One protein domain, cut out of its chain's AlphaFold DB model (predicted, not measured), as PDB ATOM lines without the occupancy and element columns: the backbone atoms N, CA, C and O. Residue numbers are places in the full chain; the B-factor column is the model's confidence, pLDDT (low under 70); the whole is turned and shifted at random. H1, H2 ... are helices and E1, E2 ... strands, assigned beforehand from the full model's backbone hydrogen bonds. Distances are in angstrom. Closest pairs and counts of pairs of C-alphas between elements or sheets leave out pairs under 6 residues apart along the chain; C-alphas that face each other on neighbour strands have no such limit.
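This is residues 20 to 175 of the 315 residues of an uncharacterized protein of Flavobacterium fluvii (UniProt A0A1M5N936). A long three-stranded sheet, E3 E4 E5, has the long helix H5 over one face; near one end of this slab, H2, H3, H4 and H6 form a cluster of mostly crossed helices. The small hairpin E1 E2 reaches out from that cluster, and H1 lies far from it, touching no helix. The printed part has 156 residues, with six named helices and five named strands that follow along the chain as H1 H2 H3 E1 E2 H4 E3 E4 E5 H5 H6; the class is mixed, helices and strands. The sheet E3 E4 E5 is an antiparallel meander, each strand the antiparallel neighbour of the one before. The flat whole spans 55 by 50 by 23 A and is only just compact, close to loose, with a radius of gyration of the C-alphas of 17.6 A.

Start at H1, residues 20 to 33, which is apart from H2, residues 38 to 49. H2 and H3, residues 53 to 58, touch only at the corner, and only just, with 3 pairs of C-alphas within 8 A; the closest are Val 49 and Ala 56, 5.1 A. Next look at E1, residues 60 to 65, and E2, residues 68 to 73, a hairpin with N 63 and O 70 at 2.9 A. H4, residues 75 to 85, touches H2 at a steep tilt of 39 degrees, opposite ways; the closest C-alphas are Ala 41 and Asn 84, 5.0 A. Then find the hairpin of E3, residues 88 to 97, and E4, residues 101 to 110, with N 91 and O 107 at 2.9 A. E4 and E5, residues 115 to 124, form another, with N 106 and O 119 at 2.9 A. H1 and H4 only graze this twisted sheet. H5, residues 134 to 156, is on it, forming two layers; the C-alphas of Ala 106 and Leu 149 are 5.1 A apart. H5 touches H4 with residues 146 to 154 alone; the closest C-alphas are Val 75 and Arg 150, 4.9 A. H6, residues 159 to 174, touches H2 at a shallow tilt of 26 degrees, the same way; the closest C-alphas are Ile 46 and Val 165, 5.3 A. H6 touches H3 with residues 169 to 173 alone; the closest C-alphas are Ala 56 and Ala 169, 4.7 A. In H1 to H6 every O i to N i+4 pair is within hydrogen-bond range.

Find C-alpha 20 at (116.402, 162.508, 87.270), where H1 begins. E3, E4 and E5 measure 27.5, 29.7 and 30.2 A. H5 runs 32.8 A from C-alpha 134 at (138.003, 138.103, 74.462), and H6 runs 21.7 A to C-alpha 174 at (107.909, 115.459, 86.304).

The two C-alphas farthest apart, Ala 33 and Thr 129, are 55.9 A apart. The printed part has no cut and no long link. The mean pLDDT of the printed part is 94.5, with residue 66 under 70.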
ATOM      1  N   ASP A  20     116.358 163.733  86.463       91.25
ATOM      2  CA  ASP A  20     116.402 162.508  87.270       91.25
ATOM      3  C   ASP A  20     115.261 162.464  88.286       91.25
ATOM      4  O   ASP A  20     114.562 161.453  88.416       91.25
ATOM      5  N   LYS A  21     115.018 163.589  88.971       92.25
ATOM      6  CA  LYS A  21     113.906 163.730  89.909       92.25
ATOM      7  C   LYS A  21     112.571 163.486  89.209       92.25
ATOM      8  O   LYS A  21     111.790 162.659  89.671       92.25
ATOM      9  N   ALA A  22     112.317 164.158  88.086       93.94
ATOM     10  CA  ALA A  22     111.078 163.995  87.331       93.94
ATOM     11  C   ALA A  22     110.886 162.546  86.860       93.94
ATOM     12  O   ALA A  22     109.781 162.004  86.952       93.94
ATOM     13  N   GLN A  23     111.957 161.893  86.406       92.12
ATOM     14  CA  GLN A  23     111.919 160.506  85.961       92.12
ATOM     15  C   GLN A  23     111.581 159.539  87.108       92.12
ATOM     16  O   GLN A  23     110.730 158.661  86.931       92.12
ATOM     17  N   ILE A  24     112.235 159.677  88.264       91.94
ATOM     18  CA  ILE A  24     112.010 158.813  89.432       91.94
ATOM     19  C   ILE A  24     110.609 159.047  90.002       91.94
ATOM     20  O   ILE A  24     109.859 158.085  90.193       91.94
ATOM     21  N   ASP A  25     110.228 160.309  90.208       94.25
ATOM     22  CA  ASP A  25     108.930 160.680  90.771       94.25
ATOM     23  C   ASP A  25     107.787 160.166  89.890       94.25
ATOM     24  O   ASP A  25     106.850 159.547  90.394       94.25
ATOM     25  N   THR A  26     107.886 160.337  88.566       96.69
ATOM     26  CA  THR A  26     106.854 159.877  87.622       96.69
ATOM     27  C   THR A  26     106.722 158.355  87.624       96.69
ATOM     28  O   THR A  26     105.605 157.833  87.621       96.69
ATOM     29  N   GLN A  27     107.838 157.620  87.667       95.31
ATOM     30  CA  GLN A  27     107.823 156.154  87.716       95.31
ATOM     31  C   GLN A  27     107.181 155.633  89.004       95.31
ATOM     32  O   GLN A  27     106.315 154.757  88.951       95.31
ATOM     33  N   ILE A  28     107.565 156.190  90.156       96.31
ATOM     34  CA  ILE A  28     107.010 155.794  91.454       96.31
ATOM     35  C   ILE A  28     105.530 156.183  91.543       96.31
ATOM     36  O   ILE A  28     104.711 155.375  91.988       96.31
ATOM     37  N   ALA A  29     105.161 157.387  91.097       97.44
ATOM     38  CA  ALA A  29     103.773 157.843  91.086       97.44
ATOM     39  C   ALA A  29     102.894 156.942  90.207       97.44
ATOM     40  O   ALA A  29     101.843 156.491  90.658       97.44
ATOM     41  N   THR A  30     103.358 156.600  89.001       97.62
ATOM     42  CA  THR A  30     102.645 155.694  88.086       97.62
ATOM     43  C   THR A  30     102.482 154.304  88.701       97.62
ATOM     44  O   THR A  30     101.379 153.762  88.716       97.62
ATOM     45  N   ALA A  31     103.542 153.742  89.293       97.44
ATOM     46  CA  ALA A  31     103.485 152.424  89.927       97.44
ATOM     47  C   ALA A  31     102.542 152.372  91.142       97.44
ATOM     48  O   ALA A  31     101.958 151.324  91.431       97.44
ATOM     49  N   LYS A  32     102.387 153.492  91.863       96.44
ATOM     50  CA  LYS A  32     101.420 153.637  92.961       96.44
ATOM     51  C   LYS A  32      99.990 153.860  92.468       96.44
ATOM     52  O   LYS A  32      99.069 153.377  93.118       96.44
ATOM     53  N   ALA A  33      99.807 154.558  91.345       97.69
ATOM     54  CA  ALA A  33      98.500 154.770  90.721       97.69
ATOM     55  C   ALA A  33      97.925 153.475  90.120       97.69
ATOM     56  O   ALA A  33      96.719 153.248  90.191       97.69
ATOM     57  N   TYR A  34      98.790 152.605  89.592       96.94
ATOM     58  CA  TYR A  34      98.419 151.322  88.994       96.94
ATOM     59  C   TYR A  34      99.076 150.160  89.754       96.94
ATOM     60  O   TYR A  34     100.047 149.552  89.276       96.94
ATOM     61  N   PRO A  35      98.599 149.852  90.977       96.88
ATOM     62  CA  PRO A  35      99.185 148.799  91.783       96.88
ATOM     63  C   PRO A  35      98.982 147.420  91.144       96.88
ATOM     64  O   PRO A  35      98.007 147.144  90.450       96.88
ATOM     65  N   ARG A  36      99.929 146.527  91.422       96.88
ATOM     66  CA  ARG A  36      99.957 145.148  90.923       96.88
ATOM     67  C   ARG A  36      98.885 144.330  91.641       96.88
ATOM     68  O   ARG A  36      98.712 144.472  92.852       96.88
ATOM     69  N   ASN A  37      98.258 143.398  90.935       97.38
ATOM     70  CA  ASN A  37      97.468 142.344  91.561       97.38
ATOM     71  C   ASN A  37      98.367 141.118  91.778       97.38
ATOM     72  O   ASN A  37      98.773 140.465  90.820       97.38
ATOM     73  N   ILE A  38      98.702 140.819  93.037       96.56
ATOM     74  CA  ILE A  38      99.637 139.733  93.380       96.56
ATOM     75  C   ILE A  38      99.065 138.373  92.974       96.56
ATOM     76  O   ILE A  38      99.798 137.525  92.473       96.56
ATOM     77  N   GLN A  39      97.766 138.152  93.186       97.69
ATOM     78  CA  GLN A  39      97.113 136.904  92.812       97.69
ATOM     79  C   GLN A  39      97.180 136.709  91.299       97.69
ATOM     80  O   GLN A  39      97.573 135.632  90.862       97.69
ATOM     81  N   GLN A  40      96.872 137.751  90.524       98.25
ATOM     82  CA  GLN A  40      96.941 137.698  89.066       98.25
ATOM     83  C   GLN A  40      98.371 137.440  88.583       98.25
ATOM     84  O   GLN A  40      98.586 136.491  87.842       98.25
ATOM     85  N   ALA A  41      99.359 138.177  89.102       98.25
ATOM     86  CA  ALA A  41     100.770 137.980  88.761       98.25
ATOM     87  C   ALA A  41     101.230 136.529  88.987       98.25
ATOM     88  O   ALA A  41     101.916 135.944  88.154       98.25
ATOM     89  N   VAL A  42     100.818 135.923  90.107       98.62
ATOM     90  CA  VAL A  42     101.111 134.515  90.407       98.62
ATOM     91  C   VAL A  42     100.431 133.578  89.410       98.62
ATOM     92  O   VAL A  42     101.070 132.630  88.961       98.62
ATOM     93  N   GLN A  43      99.155 133.804  89.086       98.50
ATOM     94  CA  GLN A  43      98.424 132.950  88.144       98.50
ATOM     95  C   GLN A  43      98.984 133.057  86.729       98.50
ATOM     96  O   GLN A  43      99.194 132.028  86.095       98.50
ATOM     97  N   ASP A  44      99.317 134.265  86.279       98.56
ATOM     98  CA  ASP A  44      99.938 134.497  84.977       98.56
ATOM     99  C   ASP A  44     101.304 133.815  84.911       98.56
ATOM    100  O   ASP A  44     101.590 133.100  83.956       98.56
ATOM    101  N   SER A  45     102.137 133.940  85.955       98.62
ATOM    102  CA  SER A  45     103.410 133.211  86.021       98.62
ATOM    103  C   SER A  45     103.227 131.699  85.999       98.62
ATOM    104  O   SER A  45     103.994 131.030  85.313       98.62
ATOM    105  N   ILE A  46     102.237 131.147  86.709       98.69
ATOM    106  CA  ILE A  46     101.933 129.710  86.646       98.69
ATOM    107  C   ILE A  46     101.531 129.329  85.221       98.69
ATOM    108  O   ILE A  46     102.125 128.412  84.668       98.69
ATOM    109  N   ALA A  47     100.598 130.064  84.612       98.38
ATOM    110  CA  ALA A  47     100.135 129.810  83.254       98.38
ATOM    111  C   ALA A  47     101.290 129.832  82.240       98.38
ATOM    112  O   ALA A  47     101.365 128.950  81.388       98.38
ATOM    113  N   THR A  48     102.223 130.784  82.367       98.19
ATOM    114  CA  THR A  48     103.414 130.852  81.513       98.19
ATOM    115  C   THR A  48     104.336 129.651  81.721       98.19
ATOM    116  O   THR A  48     104.699 128.994  80.752       98.19
ATOM    117  N   VAL A  49     104.709 129.321  82.967       98.19
ATOM    118  CA  VAL A  49     105.650 128.210  83.206       98.19
ATOM    119  C   VAL A  49     105.043 126.837  82.941       98.19
ATOM    120  O   VAL A  49     105.790 125.873  82.816       98.19
ATOM    121  N   THR A  50     103.713 126.723  82.890       97.75
ATOM    122  CA  THR A  50     103.014 125.470  82.577       97.75
ATOM    123  C   THR A  50     102.515 125.379  81.138       97.75
ATOM    124  O   THR A  50     101.748 124.469  80.831       97.75
ATOM    125  N   MET A  51     102.907 126.312  80.268       96.69
ATOM    126  CA  MET A  51     102.428 126.362  78.886       96.69
ATOM    127  C   MET A  51     102.889 125.152  78.070       96.69
ATOM    128  O   MET A  51     102.110 124.573  77.316       96.69
ATOM    129  N   ASP A  52     104.138 124.740  78.269       96.19
ATOM    130  CA  ASP A  52     104.748 123.604  77.598       96.19
ATOM    131  C   ASP A  52     105.944 123.063  78.406       96.19
ATOM    132  O   ASP A  52     106.477 123.710  79.315       96.19
ATOM    133  N   VAL A  53     106.363 121.837  78.081       93.06
ATOM    134  CA  VAL A  53     107.432 121.121  78.798       93.06
ATOM    135  C   VAL A  53     108.803 121.770  78.602       93.06
ATOM    136  O   VAL A  53     109.631 121.698  79.512       93.06
ATOM    137  N   GLU A  54     109.065 122.403  77.461       93.00
ATOM    138  CA  GLU A  54     110.345 123.055  77.173       93.00
ATOM    139  C   GLU A  54     110.520 124.301  78.049       93.00
ATOM    140  O   GLU A  54     111.513 124.411  78.775       93.00
ATOM    141  N   THR A  55     109.503 125.163  78.106       94.94
ATOM    142  CA  THR A  55     109.466 126.319  79.006       94.94
ATOM    143  C   THR A  55     109.627 125.886  80.464       94.94
ATOM    144  O   THR A  55     110.466 126.428  81.191       94.94
ATOM    145  N   ALA A  56     108.885 124.867  80.903       95.75
ATOM    146  CA  ALA A  56     108.963 124.379  82.277       95.75
ATOM    147  C   ALA A  56     110.338 123.784  82.627       95.75
ATOM    148  O   ALA A  56     110.829 123.972  83.745       95.75
ATOM    149  N   SER A  57     110.986 123.110  81.671       92.62
ATOM    150  CA  SER A  57     112.335 122.554  81.838       92.62
ATOM    151  C   SER A  57     113.370 123.663  82.000       92.62
ATOM    152  O   SER A  57     114.211 123.584  82.896       92.62
ATOM    153  N   SER A  58     113.233 124.756  81.241       93.06
ATOM    154  CA  SER A  58     114.111 125.929  81.347       93.06
ATOM    155  C   SER A  58     114.013 126.656  82.696       93.06
ATOM    156  O   SER A  58     114.913 127.414  83.053       93.06
ATOM    157  N   CYS A  59     112.950 126.441  83.484       95.38
ATOM    158  CA  CYS A  59     112.710 127.133  84.760       95.38
ATOM    159  C   CYS A  59     113.562 126.615  85.933       95.38
ATOM    160  O   CYS A  59     113.614 127.250  86.994       95.38
ATOM    161  N   SER A  60     114.227 125.471  85.767       90.44
ATOM    162  CA  SER A  60     115.109 124.880  86.775       90.44
ATOM    163  C   SER A  60     116.549 124.879  86.278       90.44
ATOM    164  O   SER A  60     116.819 124.557  85.131       90.44
ATOM    165  N   TYR A  61     117.483 125.217  87.160       86.75
ATOM    166  CA  TYR A  61     118.914 125.107  86.901       86.75
ATOM    167  C   TYR A  61     119.517 124.040  87.811       86.75
ATOM    168  O   TYR A  61     119.186 123.996  89.001       86.75
ATOM    169  N   ALA A  62     120.413 123.214  87.271       87.69
ATOM    170  CA  ALA A  62     121.197 122.256  88.035       87.69
ATOM    171  C   ALA A  62     122.621 122.154  87.467       87.69
ATOM    172  O   ALA A  62     122.797 121.951  86.271       87.69
ATOM    173  N   LEU A  63     123.636 122.260  88.327       85.12
ATOM    174  CA  LEU A  63     125.033 122.014  87.956       85.12
ATOM    175  C   LEU A  63     125.788 121.349  89.117       85.12
ATOM    176  O   LEU A  63     125.719 121.850  90.244       85.12
ATOM    177  N   PRO A  64     126.543 120.261  88.891       80.38
ATOM    178  CA  PRO A  64     127.389 119.690  89.927       80.38
ATOM    179  C   PRO A  64     128.600 120.595  90.182       80.38
ATOM    180  O   PRO A  64     129.319 120.993  89.267       80.38
ATOM    181  N   ARG A  65     128.856 120.934  91.447       77.69
ATOM    182  CA  ARG A  65     130.001 121.754  91.854       77.69
ATOM    183  C   ARG A  65     130.530 121.319  93.216       77.69
ATOM    184  O   ARG A  65     129.810 121.338  94.209       77.69
ATOM    185  N   GLY A  66     131.809 120.941  93.274       69.88
ATOM    186  CA  GLY A  66     132.470 120.554  94.530       69.88
ATOM    187  C   GLY A  66     131.841 119.334  95.215       69.88
ATOM    188  O   GLY A  66     131.750 119.303  96.437       69.88
ATOM    189  N   GLY A  67     131.350 118.365  94.433       71.75
ATOM    190  CA  GLY A  67     130.696 117.156  94.952       71.75
ATOM    191  C   GLY A  67     129.257 117.356  95.437       71.75
ATOM    192  O   GLY A  67     128.689 116.437  96.017       71.75
ATOM    193  N   LYS A  68     128.661 118.535  95.214       77.12
ATOM    194  CA  LYS A  68     127.248 118.816  95.498       77.12
ATOM    195  C   LYS A  68     126.544 119.328  94.248       77.12
ATOM    196  O   LYS A  68     127.143 120.037  93.444       77.12
ATOM    197  N   THR A  69     125.261 119.033  94.117       82.69
ATOM    198  CA  THR A  69     124.406 119.651  93.102       82.69
ATOM    199  C   THR A  69     124.046 121.069  93.533       82.69
ATOM    200  O   THR A  69     123.410 121.260  94.568       82.69
ATOM    201  N   LEU A  70     124.419 122.071  92.738       82.44
ATOM    202  CA  LEU A  70     123.846 123.407  92.840       82.44
ATOM    203  C   LEU A  70     122.544 123.415  92.043       82.44
ATOM    204  O   LEU A  70     122.591 123.353  90.818       82.44
ATOM    205  N   ASN A  71     121.403 123.495  92.723       85.81
ATOM    206  CA  ASN A  71     120.095 123.567  92.081       85.81
ATOM    207  C   ASN A  71     119.305 124.810  92.509       85.81
ATOM    208  O   ASN A  71     119.574 125.427  93.541       85.81
ATOM    209  N   GLY A  72     118.327 125.195  91.694       88.69
ATOM    210  CA  GLY A  72     117.407 126.270  92.044       88.69
ATOM    211  C   GLY A  72     116.631 126.834  90.856       88.69
ATOM    212  O   GLY A  72     116.724 126.307  89.746       88.69
ATOM    213  N   PRO A  73     115.868 127.915  91.092       94.12
ATOM    214  CA  PRO A  73     115.302 128.750  90.037       94.12
ATOM    215  C   PRO A  73     116.348 129.128  88.989       94.12
ATOM    216  O   PRO A  73     117.455 129.546  89.342       94.12
ATOM    217  N   SER A  74     116.002 129.019  87.711       94.62
ATOM    218  CA  SER A  74     116.838 129.529  86.623       94.62
ATOM    219  C   SER A  74     116.645 131.038  86.411       94.62
ATOM    220  O   SER A  74     115.792 131.677  87.037       94.62
ATOM    221  N   VAL A  75     117.442 131.623  85.511       95.12
ATOM    222  CA  VAL A  75     117.211 132.998  85.036       95.12
ATOM    223  C   VAL A  75     115.895 133.112  84.259       95.12
ATOM    224  O   VAL A  75     115.203 134.111  84.414       95.12
ATOM    225  N   HIS A  76     115.486 132.070  83.524       95.56
ATOM    226  CA  HIS A  76     114.212 132.048  82.800       95.56
ATOM    227  C   HIS A  76     113.018 132.132  83.751       95.56
ATOM    228  O   HIS A  76     112.135 132.962  83.542       95.56
ATOM    229  N   LEU A  77     113.031 131.371  84.856       97.81
ATOM    230  CA  LEU A  77     111.981 131.487  85.869       97.81
ATOM    231  C   LEU A  77     111.926 132.904  86.455       97.81
ATOM    232  O   LEU A  77     110.845 133.460  86.629       97.81
ATOM    233  N   ALA A  78     113.086 133.501  86.744       98.19
ATOM    234  CA  ALA A  78     113.152 134.867  87.254       98.19
ATOM    235  C   ALA A  78     112.594 135.888  86.248       98.19
ATOM    236  O   ALA A  78     111.865 136.789  86.651       98.19
ATOM    237  N   LEU A  79     112.878 135.736  84.954       97.44
ATOM    238  CA  LEU A  79     112.353 136.619  83.910       97.44
ATOM    239  C   LEU A  79     110.838 136.480  83.730       97.44
ATOM    240  O   LEU A  79     110.158 137.499  83.662       97.44
ATOM    241  N   ILE A  80     110.295 135.258  83.749       98.31
ATOM    242  CA  ILE A  80     108.840 135.020  83.703       98.31
ATOM    243  C   ILE A  80     108.151 135.651  84.920       98.31
ATOM    244  O   ILE A  80     107.113 136.301  84.805       98.31
ATOM    245  N   LEU A  81     108.746 135.495  86.105       98.62
ATOM    246  CA  LEU A  81     108.259 136.155  87.312       98.62
ATOM    247  C   LEU A  81     108.301 137.679  87.163       98.62
ATOM    248  O   LEU A  81     107.319 138.340  87.473       98.62
ATOM    249  N   ALA A  82     109.405 138.243  86.670       97.94
ATOM    250  CA  ALA A  82     109.551 139.683  86.483       97.94
ATOM    251  C   ALA A  82     108.545 140.261  85.475       97.94
ATOM    252  O   ALA A  82     107.969 141.317  85.740       97.94
ATOM    253  N   GLN A  83     108.310 139.555  84.366       96.81
ATOM    254  CA  GLN A  83     107.346 139.926  83.331       96.81
ATOM    255  C   GLN A  83     105.936 140.088  83.909       96.81
ATOM    256  O   GLN A  83     105.260 141.071  83.617       96.81
ATOM    257  N   ASN A  84     105.525 139.164  84.781       98.06
ATOM    258  CA  ASN A  84     104.161 139.126  85.309       98.06
ATOM    259  C   ASN A  84     104.007 139.847  86.657       98.06
ATOM    260  O   ASN A  84     102.899 140.213  87.040       98.06
ATOM    261  N   TRP A  85     105.098 140.103  87.391       97.75
ATOM    262  CA  TRP A  85     105.047 140.821  88.672       97.75
ATOM    263  C   TRP A  85     104.580 142.275  88.502       97.75
ATOM    264  O   TRP A  85     103.923 142.815  89.399       97.75
ATOM    265  N   GLY A  86     104.907 142.899  87.361       94.50
ATOM    266  CA  GLY A  86     104.615 144.300  87.028       94.50
ATOM    267  C   GLY A  86     105.500 145.295  87.786       94.50
ATOM    268  O   GLY A  86     106.255 144.898  88.662       94.50
ATOM    269  N   ASN A  87     105.420 146.600  87.501       97.19
ATOM    270  CA  ASN A  87     106.031 147.675  88.316       97.19
ATOM    271  C   ASN A  87     107.484 147.412  88.796       97.19
ATOM    272  O   ASN A  87     107.832 147.728  89.940       97.19
ATOM    273  N   LEU A  88     108.305 146.784  87.950       97.88
ATOM    274  CA  LEU A  88     109.723 146.525  88.187       97.88
ATOM    275  C   LEU A  88     110.548 147.303  87.165       97.88
ATOM    276  O   LEU A  88     110.193 147.361  85.989       97.88
ATOM    277  N   ARG A  89     111.687 147.835  87.601       97.00
ATOM    278  CA  ARG A  89     112.762 148.295  86.722       97.00
ATOM    279  C   ARG A  89     113.983 147.427  86.962       97.00
ATOM    280  O   ARG A  89     114.436 147.297  88.097       97.00
ATOM    281  N   ILE A  90     114.482 146.807  85.901       97.75
ATOM    282  CA  ILE A  90     115.530 145.797  85.995       97.75
ATOM    283  C   ILE A  90     116.645 146.150  85.017       97.75
ATOM    284  O   ILE A  90     116.382 146.449  83.857       97.75
ATOM    285  N   GLU A  91     117.882 146.115  85.494       97.00
ATOM    286  CA  GLU A  91     119.088 146.356  84.703       97.00
ATOM    287  C   GLU A  91     120.145 145.322  85.092       97.00
ATOM    288  O   GLU A  91     120.286 144.995  86.270       97.00
ATOM    289  N   ALA A  92     120.906 144.828  84.119       97.12
ATOM    290  CA  ALA A  92     122.136 144.086  84.357       97.12
ATOM    291  C   ALA A  92     123.202 144.543  83.364       97.12
ATOM    292  O   ALA A  92     122.915 144.724  82.182       97.12
ATOM    293  N   LYS A  93     124.431 144.724  83.846       97.38
ATOM    294  CA  LYS A  93     125.573 145.108  83.017       97.38
ATOM    295  C   LYS A  93     126.879 144.564  83.567       97.38
ATOM    296  O   LYS A  93     127.019 144.306  84.765       97.38
ATOM    297  N   ILE A  94     127.869 144.465  82.686       97.81
ATOM    298  CA  ILE A  94     129.255 144.279  83.107       97.81
ATOM    299  C   ILE A  94     129.737 145.599  83.704       97.81
ATOM    300  O   ILE A  94     129.805 146.611  83.014       97.81
ATOM    301  N   ALA A  95     130.016 145.590  85.004       97.38
ATOM    302  CA  ALA A  95     130.489 146.756  85.737       97.38
ATOM    303  C   ALA A  95     131.999 146.957  85.562       97.38
ATOM    304  O   ALA A  95     132.457 148.092  85.473       97.38
ATOM    305  N   SER A  96     132.770 145.866  85.506       97.50
ATOM    306  CA  SER A  96     134.204 145.925  85.224       97.50
ATOM    307  C   SER A  96     134.731 144.630  84.607       97.50
ATOM    308  O   SER A  96     134.217 143.537  84.868       97.50
ATOM    309  N   ILE A  97     135.794 144.760  83.813       96.81
ATOM    310  CA  ILE A  97     136.633 143.652  83.355       96.81
ATOM    311  C   ILE A  97     138.063 143.967  83.797       96.81
ATOM    312  O   ILE A  97     138.736 144.805  83.206       96.81
ATOM    313  N   ASP A  98     138.520 143.295  84.848       95.25
ATOM    314  CA  ASP A  98     139.864 143.447  85.404       95.25
ATOM    315  C   ASP A  98     140.828 142.420  84.780       95.25
ATOM    316  O   ASP A  98     140.431 141.520  84.036       95.25
ATOM    317  N   ASN A  99     142.106 142.450  85.173       92.12
ATOM    318  CA  ASN A  99     143.130 141.509  84.691       92.12
ATOM    319  C   ASN A  99     142.849 140.033  85.017       92.12
ATOM    320  O   ASN A  99     143.305 139.146  84.295       92.12
ATOM    321  N   LYS A 100     142.113 139.749  86.094       95.25
ATOM    322  CA  LYS A 100     141.844 138.372  86.548       95.25
ATOM    323  C   LYS A 100     140.367 138.036  86.658       95.25
ATOM    324  O   LYS A 100     140.017 136.866  86.806       95.25
ATOM    325  N   THR A 101     139.501 139.039  86.622       96.81
ATOM    326  CA  THR A 101     138.093 138.868  86.962       96.81
ATOM    327  C   THR A 101     137.192 139.751  86.131       96.81
ATOM    328  O   THR A 101     137.564 140.865  85.792       96.81
ATOM    329  N   ILE A 102     135.983 139.271  85.884       97.19
ATOM    330  CA  ILE A 102     134.872 140.059  85.359       97.19
ATOM    331  C   ILE A 102     133.832 140.240  86.464       97.19
ATOM    332  O   ILE A 102     133.540 139.296  87.209       97.19
ATOM    333  N   THR A 103     133.299 141.453  86.588       98.12
ATOM    334  CA  THR A 103     132.286 141.814  87.581       98.12
ATOM    335  C   THR A 103     131.018 142.235  86.861       98.12
ATOM    336  O   THR A 103     131.011 143.188  86.086       98.12
ATOM    337  N   SER A 104     129.933 141.526  87.137       98.38
ATOM    338  CA  SER A 104     128.596 141.836  86.649       98.38
ATOM    339  C   SER A 104     127.756 142.407  87.786       98.38
ATOM    340  O   SER A 104     127.782 141.876  88.899       98.38
ATOM    341  N   GLN A 105     127.006 143.468  87.504       98.56
ATOM    342  CA  GLN A 105     126.108 144.120  88.449       98.56
ATOM    343  C   GLN A 105     124.696 144.131  87.874       98.56
ATOM    344  O   GLN A 105     124.488 144.541  86.733       98.56
ATOM    345  N   ALA A 106     123.726 143.728  88.689       98.56
ATOM    346  CA  ALA A 106     122.316 143.851  88.372       98.56
ATOM    347  C   ALA A 106     121.561 144.602  89.465       98.56
ATOM    348  O   ALA A 106     121.874 144.484  90.654       98.56
ATOM    349  N   VAL A 107     120.545 145.350  89.053       98.44
ATOM    350  CA  VAL A 107     119.607 146.047  89.929       98.44
ATOM    351  C   VAL A 107     118.197 145.611  89.565       98.44
ATOM    352  O   VAL A 107     117.824 145.620  88.397       98.44
ATOM    353  N   CYS A 108     117.409 145.246  90.571       98.62
ATOM    354  CA  CYS A 108     115.965 145.096  90.449       98.62
ATOM    355  C   CYS A 108     115.306 146.082  91.413       98.62
ATOM    356  O   CYS A 108     115.563 146.042  92.619       98.62
ATOM    357  N   PHE A 109     114.500 146.992  90.875       98.06
ATOM    358  CA  PHE A 109     113.812 148.032  91.621       98.06
ATOM    359  C   PHE A 109     112.302 147.829  91.515       98.06
ATOM    360  O   PHE A 109     111.714 147.998  90.449       98.06
ATOM    361  N   ASP A 110     111.672 147.473  92.632       98.12
ATOM    362  CA  ASP A 110     110.219 147.495  92.764       98.12
ATOM    363  C   ASP A 110     109.756 148.935  93.004       98.12
ATOM    364  O   ASP A 110     109.914 149.480  94.099       98.12
ATOM    365  N   LEU A 111     109.178 149.542  91.967       98.06
ATOM    366  CA  LEU A 111     108.754 150.944  91.964       98.06
ATOM    367  C   LEU A 111     107.550 151.199  92.884       98.06
ATOM    368  O   LEU A 111     107.383 152.291  93.417       98.06
ATOM    369  N   GLN A 112     106.709 150.186  93.097       97.19
ATOM    370  CA  GLN A 112     105.492 150.310  93.901       97.19
ATOM    371  C   GLN A 112     105.786 150.192  95.400       97.19
ATOM    372  O   GLN A 112     105.224 150.932  96.207       97.19
ATOM    373  N   LYS A 113     106.654 149.247  95.780       96.62
ATOM    374  CA  LYS A 113     107.129 149.041  97.158       96.62
ATOM    375  C   LYS A 113     108.326 149.916  97.506       96.62
ATOM    376  O   LYS A 113     108.673 150.006  98.678       96.62
ATOM    377  N   ASN A 114     108.906 150.574  96.506       96.00
ATOM    378  CA  ASN A 114     110.076 151.429  96.622       96.00
ATOM    379  C   ASN A 114     111.277 150.709  97.267       96.00
ATOM    380  O   ASN A 114     111.916 151.233  98.177       96.00
ATOM    381  N   ILE A 115     111.565 149.487  96.808       96.38
ATOM    382  CA  ILE A 115     112.724 148.698  97.245       96.38
ATOM    383  C   ILE A 115     113.619 148.375  96.053       96.38
ATOM    384  O   ILE A 115     113.186 147.742  95.090       96.38
ATOM    385  N   ALA A 116     114.882 148.785  96.136       96.94
ATOM    386  CA  ALA A 116     115.900 148.494  95.137       96.94
ATOM    387  C   ALA A 116     116.930 147.516  95.702       96.94
ATOM    388  O   ALA A 116     117.556 147.776  96.729       96.94
ATOM    389  N   ILE A 117     117.126 146.397  95.009       98.31
ATOM    390  CA  ILE A 117     118.155 145.416  95.335       98.31
ATOM    391  C   ILE A 117     119.226 145.450  94.257       98.31
ATOM    392  O   ILE A 117     118.941 145.245  93.079       98.31
ATOM    393  N   LYS A 118     120.471 145.650  94.687       98.31
ATOM    394  CA  LYS A 118     121.666 145.538  93.855       98.31
ATOM    395  C   LYS A 118     122.397 144.240  94.180       98.31
ATOM    396  O   LYS A 118     122.583 143.900  95.349       98.31
ATOM    397  N   VAL A 119     122.804 143.508  93.150       98.38
ATOM    398  CA  VAL A 119     123.589 142.278  93.277       98.38
ATOM    399  C   VAL A 119     124.805 142.362  92.377       98.38
ATOM    400  O   VAL A 119     124.691 142.710  91.207       98.38
ATOM    401  N   GLU A 120     125.953 141.975  92.922       98.19
ATOM    402  CA  GLU A 120     127.195 141.840  92.174       98.19
ATOM    403  C   GLU A 120     127.643 140.382  92.138       98.19
ATOM    404  O   GLU A 120     127.556 139.651  93.128       98.19
ATOM    405  N   VAL A 121     128.111 139.957  90.970       97.12
ATOM    406  CA  VAL A 121     128.651 138.625  90.725       97.12
ATOM    407  C   VAL A 121     130.018 138.784  90.087       97.12
ATOM    408  O   VAL A 121     130.153 139.366  89.013       97.12
ATOM    409  N   LYS A 122     131.033 138.226  90.747       96.75
ATOM    410  CA  LYS A 122     132.416 138.225  90.273       96.75
ATOM    411  C   LYS A 122     132.806 136.834  89.781       96.75
ATOM    412  O   LYS A 122     132.563 135.836  90.465       96.75
ATOM    413  N   ARG A 123     133.411 136.751  88.597       94.00
ATOM    414  CA  ARG A 123     133.898 135.499  87.993       94.00
ATOM    415  C   ARG A 123     135.374 135.628  87.643       94.00
ATOM    416  O   ARG A 123     135.814 136.682  87.196       94.00
ATOM    417  N   SER A 124     136.132 134.552  87.863       93.19
ATOM    418  CA  SER A 124     137.508 134.451  87.369       93.19
ATOM    419  C   SER A 124     137.490 134.315  85.853       93.19
ATOM    420  O   SER A 124     136.710 133.525  85.327       93.19
ATOM    421  N   ILE A 125     138.384 135.041  85.190       93.94
ATOM    422  CA  ILE A 125     138.715 134.881  83.767       93.94
ATOM    423  C   ILE A 125     140.159 134.397  83.586       93.94
ATOM    424  O   ILE A 125     140.765 134.564  82.532       93.94
ATOM    425  N   ILE A 126     140.717 133.800  84.642       92.38
ATOM    426  CA  ILE A 126     141.979 133.067  84.615       92.38
ATOM    427  C   ILE A 126     141.675 131.571  84.552       92.38
ATOM    428  O   ILE A 126     140.944 131.039  85.394       92.38
ATOM    429  N   THR A 127     142.252 130.912  83.555       85.69
ATOM    430  CA  THR A 127     142.273 129.464  83.356       85.69
ATOM    431  C   THR A 127     143.637 128.900  83.776       85.69
ATOM    432  O   THR A 127     144.538 129.627  84.197       85.69
ATOM    433  N   LYS A 128     143.817 127.580  83.646       75.69
ATOM    434  CA  LYS A 128     145.115 126.924  83.875       75.69
ATOM    435  C   LYS A 128     146.188 127.351  82.860       75.69
ATOM    436  O   LYS A 128     147.365 127.220  83.166       75.69
ATOM    437  N   THR A 129     145.780 127.814  81.677       79.81
ATOM    438  CA  THR A 129     146.668 128.210  80.572       79.81
ATOM    439  C   THR A 129     146.920 129.717  80.520       79.81
ATOM    440  O   THR A 129     147.736 130.169  79.727       79.81
ATOM    441  N   GLY A 130     146.261 130.502  81.376       86.88
ATOM    442  CA  GLY A 130     146.434 131.952  81.441       86.88
ATOM    443  C   GLY A 130     145.104 132.694  81.452       86.88
ATOM    444  O   GLY A 130     144.088 132.182  81.916       86.88
ATOM    445  N   ARG A 131     145.103 133.940  80.984       91.94
ATOM    446  CA  ARG A 131     143.870 134.725  80.847       91.94
ATOM    447  C   ARG A 131     143.032 134.173  79.687       91.94
ATOM    448  O   ARG A 131     143.578 133.790  78.660       91.94
ATOM    449  N   MET A 132     141.713 134.149  79.856       92.12
ATOM    450  CA  MET A 132     140.771 133.870  78.770       92.12
ATOM    451  C   MET A 132     140.945 134.875  77.613       92.12
ATOM    452  O   MET A 132     141.285 136.033  77.854       92.12
ATOM    453  N   ASN A 133     140.686 134.444  76.377       92.56
ATOM    454  CA  ASN A 133     140.564 135.342  75.227       92.56
ATOM    455  C   ASN A 133     139.253 136.153  75.290       92.56
ATOM    456  O   ASN A 133     138.380 135.878  76.120       92.56
ATOM    457  N   ASP A 134     139.113 137.143  74.412       92.62
ATOM    458  CA  ASP A 134     138.003 138.103  74.462       92.62
ATOM    459  C   ASP A 134     136.627 137.454  74.240       92.62
ATOM    460  O   ASP A 134     135.660 137.802  74.928       92.62
ATOM    461  N   ASP A 135     136.540 136.439  73.381       92.06
ATOM    462  CA  ASP A 135     135.300 135.689  73.150       92.06
ATOM    463  C   ASP A 135     134.871 134.920  74.409       92.06
ATOM    464  O   ASP A 135     133.727 135.021  74.862       92.06
ATOM    465  N   MET A 136     135.803 134.209  75.051       88.00
ATOM    466  CA  MET A 136     135.540 133.501  76.306       88.00
ATOM    467  C   MET A 136     135.200 134.461  77.451       88.00
ATOM    468  O   MET A 136     134.357 134.139  78.294       88.00
ATOM    469  N   ILE A 137     135.831 135.640  77.499       92.75
ATOM    470  CA  ILE A 137     135.499 136.683  78.478       92.75
ATOM    471  C   ILE A 137     134.069 137.173  78.253       92.75
ATOM    472  O   ILE A 137     133.324 137.305  79.225       92.75
ATOM    473  N   THR A 138     133.664 137.381  77.002       93.00
ATOM    474  CA  THR A 138     132.306 137.810  76.640       93.00
ATOM    475  C   THR A 138     131.266 136.779  77.071       93.00
ATOM    476  O   THR A 138     130.318 137.117  77.782       93.00
ATOM    477  N   VAL A 139     131.477 135.498  76.748       90.38
ATOM    478  CA  VAL A 139     130.593 134.400  77.180       90.38
ATOM    479  C   VAL A 139     130.534 134.307  78.710       90.38
ATOM    480  O   VAL A 139     129.455 134.216  79.297       90.38
ATOM    481  N   THR A 140     131.682 134.417  79.385       91.25
ATOM    482  CA  THR A 140     131.752 134.415  80.857       91.25
ATOM    483  C   THR A 140     131.020 135.614  81.465       91.25
ATOM    484  O   THR A 140     130.379 135.483  82.513       91.25
ATOM    485  N   GLY A 141     131.088 136.775  80.811       95.00
ATOM    486  CA  GLY A 141     130.358 137.984  81.175       95.00
ATOM    487  C   GLY A 141     128.851 137.808  81.053       95.00
ATOM    488  O   GLY A 141     128.129 138.101  82.005       95.00
ATOM    489  N   ASN A 142     128.375 137.250  79.941       92.44
ATOM    490  CA  ASN A 142     126.957 136.956  79.734       92.44
ATOM    491  C   ASN A 142     126.420 135.993  80.799       92.44
ATOM    492  O   ASN A 142     125.381 136.259  81.405       92.44
ATOM    493  N   ALA A 143     127.175 134.941  81.128       90.50
ATOM    494  CA  ALA A 143     126.830 134.049  82.232       90.50
ATOM    495  C   ALA A 143     126.782 134.791  83.582       90.50
ATOM    496  O   ALA A 143     125.862 134.588  84.377       90.50
ATOM    497  N   ALA A 144     127.743 135.681  83.857       95.19
ATOM    498  CA  ALA A 144     127.745 136.489  85.076       95.19
ATOM    499  C   ALA A 144     126.522 137.428  85.153       95.19
ATOM    500  O   ALA A 144     125.905 137.510  86.218       95.19
ATOM    501  N   ASN A 145     126.139 138.055  84.033       96.56
ATOM    502  CA  ASN A 145     124.930 138.876  83.896       96.56
ATOM    503  C   ASN A 145     123.655 138.081  84.168       96.56
ATOM    504  O   ASN A 145     122.837 138.514  84.975       96.56
ATOM    505  N   SER A 146     123.505 136.892  83.586       94.56
ATOM    506  CA  SER A 146     122.350 136.029  83.857       94.56
ATOM    507  C   SER A 146     122.242 135.661  85.342       94.56
ATOM    508  O   SER A 146     121.148 135.662  85.912       94.56
ATOM    509  N   ILE A 147     123.372 135.394  86.009       94.25
ATOM    510  CA  ILE A 147     123.395 135.050  87.439       94.25
ATOM    511  C   ILE A 147     123.028 136.261  88.306       94.25
ATOM    512  O   ILE A 147     122.217 136.123  89.226       94.25
ATOM    513  N   SER A 148     123.623 137.431  88.058       97.94
ATOM    514  CA  SER A 148     123.372 138.640  88.853       97.94
ATOM    515  C   SER A 148     121.931 139.123  88.680       97.94
ATOM    516  O   SER A 148     121.259 139.373  89.683       97.94
ATOM    517  N   LEU A 149     121.430 139.140  87.440       98.12
ATOM    518  CA  LEU A 149     120.055 139.484  87.078       98.12
ATOM    519  C   LEU A 149     119.048 138.600  87.813       98.12
ATOM    520  O   LEU A 149     118.189 139.098  88.543       98.12
ATOM    521  N   ARG A 150     119.208 137.275  87.694       97.69
ATOM    522  CA  ARG A 150     118.376 136.297  88.401       97.69
ATOM    523  C   ARG A 150     118.379 136.562  89.903       97.69
ATOM    524  O   ARG A 150     117.325 136.624  90.529       97.69
ATOM    525  N   ASN A 151     119.561 136.718  90.494       97.81
ATOM    526  CA  ASN A 151     119.691 136.907  91.934       97.81
ATOM    527  C   ASN A 151     119.043 138.218  92.411       97.81
ATOM    528  O   ASN A 151     118.485 138.242  93.505       97.81
ATOM    529  N   ALA A 152     119.110 139.297  91.622       98.50
ATOM    530  CA  ALA A 152     118.458 140.564  91.948       98.50
ATOM    531  C   ALA A 152     116.930 140.425  91.928       98.50
ATOM    532  O   ALA A 152     116.268 140.807  92.893       98.50
ATOM    533  N   ILE A 153     116.373 139.802  90.885       98.56
ATOM    534  CA  ILE A 153     114.926 139.577  90.758       98.56
ATOM    535  C   ILE A 153     114.394 138.710  91.906       98.56
ATOM    536  O   ILE A 153     113.435 139.088  92.576       98.56
ATOM    537  N   LEU A 154     115.042 137.574  92.182       98.06
ATOM    538  CA  LEU A 154     114.590 136.628  93.210       98.06
ATOM    539  C   LEU A 154     114.737 137.155  94.646       98.06
ATOM    540  O   LEU A 154     114.161 136.577  95.563       98.06
ATOM    541  N   LYS A 155     115.506 138.231  94.857       97.88
ATOM    542  CA  LYS A 155     115.568 138.942  96.142       97.88
ATOM    543  C   LYS A 155     114.450 139.973  96.309       97.88
ATOM    544  O   LYS A 155     114.117 140.299  97.443       97.88
ATOM    545  N   VAL A 156     113.895 140.491  95.212       98.25
ATOM    546  CA  VAL A 156     112.770 141.442  95.229       98.25
ATOM    547  C   VAL A 156     111.433 140.710  95.309       98.25
ATOM    548  O   VAL A 156     110.565 141.088  96.094       98.25
ATOM    549  N   ILE A 157     111.259 139.652  94.515       98.12
ATOM    550  CA  ILE A 157     110.008 138.891  94.477       98.12
ATOM    551  C   ILE A 157     109.943 137.957  95.698       98.12
ATOM    552  O   ILE A 157     110.889 137.203  95.932       98.12
ATOM    553  N   PRO A 158     108.842 137.954  96.479       97.31
ATOM    554  CA  PRO A 158     108.732 137.126  97.674       97.31
ATOM    555  C   PRO A 158     108.983 135.644  97.395       97.31
ATOM    556  O   PRO A 158     108.389 135.058  96.488       97.31
ATOM    557  N   LYS A 159     109.793 135.000  98.241       97.12
ATOM    558  CA  LYS A 159     110.158 133.584  98.084       97.12
ATOM    559  C   LYS A 159     108.948 132.650  97.954       97.12
ATOM    560  O   LYS A 159     108.987 131.731  97.149       97.12
ATOM    561  N   ALA A 160     107.855 132.910  98.674       97.69
ATOM    562  CA  ALA A 160     106.633 132.110  98.567       97.69
ATOM    563  C   ALA A 160     106.016 132.128  97.152       97.69
ATOM    564  O   ALA A 160     105.474 131.119  96.705       97.69
ATOM    565  N   VAL A 161     106.126 133.252  96.433       98.25
ATOM    566  CA  VAL A 161     105.694 133.370  95.032       98.25
ATOM    567  C   VAL A 161     106.624 132.561  94.134       98.25
ATOM    568  O   VAL A 161     106.151 131.727  93.365       98.25
ATOM    569  N   VAL A 162     107.938 132.749  94.292       98.25
ATOM    570  CA  VAL A 162     108.964 132.009  93.541       98.25
ATOM    571  C   VAL A 162     108.771 130.500  93.699       98.25
ATOM    572  O   VAL A 162     108.724 129.776  92.708       98.25
ATOM    573  N   ASP A 163     108.619 130.027  94.935       97.62
ATOM    574  CA  ASP A 163     108.485 128.606  95.252       97.62
ATOM    575  C   ASP A 163     107.187 128.023  94.684       97.62
ATOM    576  O   ASP A 163     107.195 126.909  94.161       97.62
ATOM    577  N   LYS A 164     106.081 128.779  94.728       98.12
ATOM    578  CA  LYS A 164     104.798 128.348  94.162       98.12
ATOM    579  C   LYS A 164     104.882 128.167  92.645       98.12
ATOM    580  O   LYS A 164     104.494 127.114  92.150       98.12
ATOM    581  N   VAL A 165     105.429 129.148  91.927       98.25
ATOM    582  CA  VAL A 165     105.585 129.076  90.464       98.25
ATOM    583  C   VAL A 165     106.611 128.002  90.080       98.25
ATOM    584  O   VAL A 165     106.355 127.186  89.197       98.25
ATOM    585  N   SER A 166     107.739 127.921  90.797       96.81
ATOM    586  CA  SER A 166     108.752 126.876  90.587       96.81
ATOM    587  C   SER A 166     108.169 125.476  90.770       96.81
ATOM    588  O   SER A 166     108.469 124.576  89.988       96.81
ATOM    589  N   LYS A 167     107.309 125.280  91.778       95.62
ATOM    590  CA  LYS A 167     106.629 124.004  92.007       95.62
ATOM    591  C   LYS A 167     105.735 123.627  90.826       95.62
ATOM    592  O   LYS A 167     105.792 122.477  90.407       95.62
ATOM    593  N   SER A 168     104.973 124.567  90.269       97.06
ATOM    594  CA  SER A 168     104.140 124.317  89.085       97.06
ATOM    595  C   SER A 168     104.969 123.910  87.864       97.06
ATOM    596  O   SER A 168     104.641 122.920  87.214       97.06
ATOM    597  N   ALA A 169     106.094 124.587  87.607       96.50
ATOM    598  CA  ALA A 169     107.019 124.200  86.537       96.50
ATOM    599  C   ALA A 169     107.580 122.782  86.753       96.50
ATOM    600  O   ALA A 169     107.552 121.943  85.854       96.50
ATOM    601  N   LYS A 170     108.028 122.479  87.980       94.19
ATOM    602  CA  LYS A 170     108.542 121.151  88.353       94.19
ATOM    603  C   LYS A 170     107.494 120.057  88.166       94.19
ATOM    604  O   LYS A 170     107.814 119.006  87.627       94.19
ATOM    605  N   GLN A 171     106.254 120.313  88.575       93.62
ATOM    606  CA  GLN A 171     105.145 119.373  88.412       93.62
ATOM    607  C   GLN A 171     104.865 119.068  86.939       93.62
ATOM    608  O   GLN A 171     104.620 117.910  86.607       93.62
ATOM    609  N   LEU A 172     104.952 120.066  86.052       94.69
ATOM    610  CA  LEU A 172     104.776 119.839  84.619       94.69
ATOM    611  C   LEU A 172     105.868 118.915  84.058       94.69
ATOM    612  O   LEU A 172     105.554 117.943  83.375       94.69
ATOM    613  N   ILE A 173     107.143 119.173  84.376       92.31
ATOM    614  CA  ILE A 173     108.253 118.375  83.826       92.31
ATOM    615  C   ILE A 173     108.330 116.973  84.421       92.31
ATOM    616  O   ILE A 173     108.690 116.029  83.712       92.31
ATOM    617  N   THR A 174     107.986 116.795  85.701       89.06
ATOM    618  CA  THR A 174     107.909 115.459  86.304       89.06
ATOM    619  C   THR A 174     106.683 114.705  85.807       89.06
ATOM    620  O   THR A 174     106.727 113.481  85.713       89.06
ATOM    621  N   GLY A 175     105.624 115.425  85.433       89.19
ATOM    622  CA  GLY A 175     104.309 114.856  85.208       89.19
ATOM    623  C   GLY A 175     103.713 114.313  86.505       89.19
ATOM    624  O   GLY A 175     104.177 114.607  87.613       89.19
TER     625      GLY A 175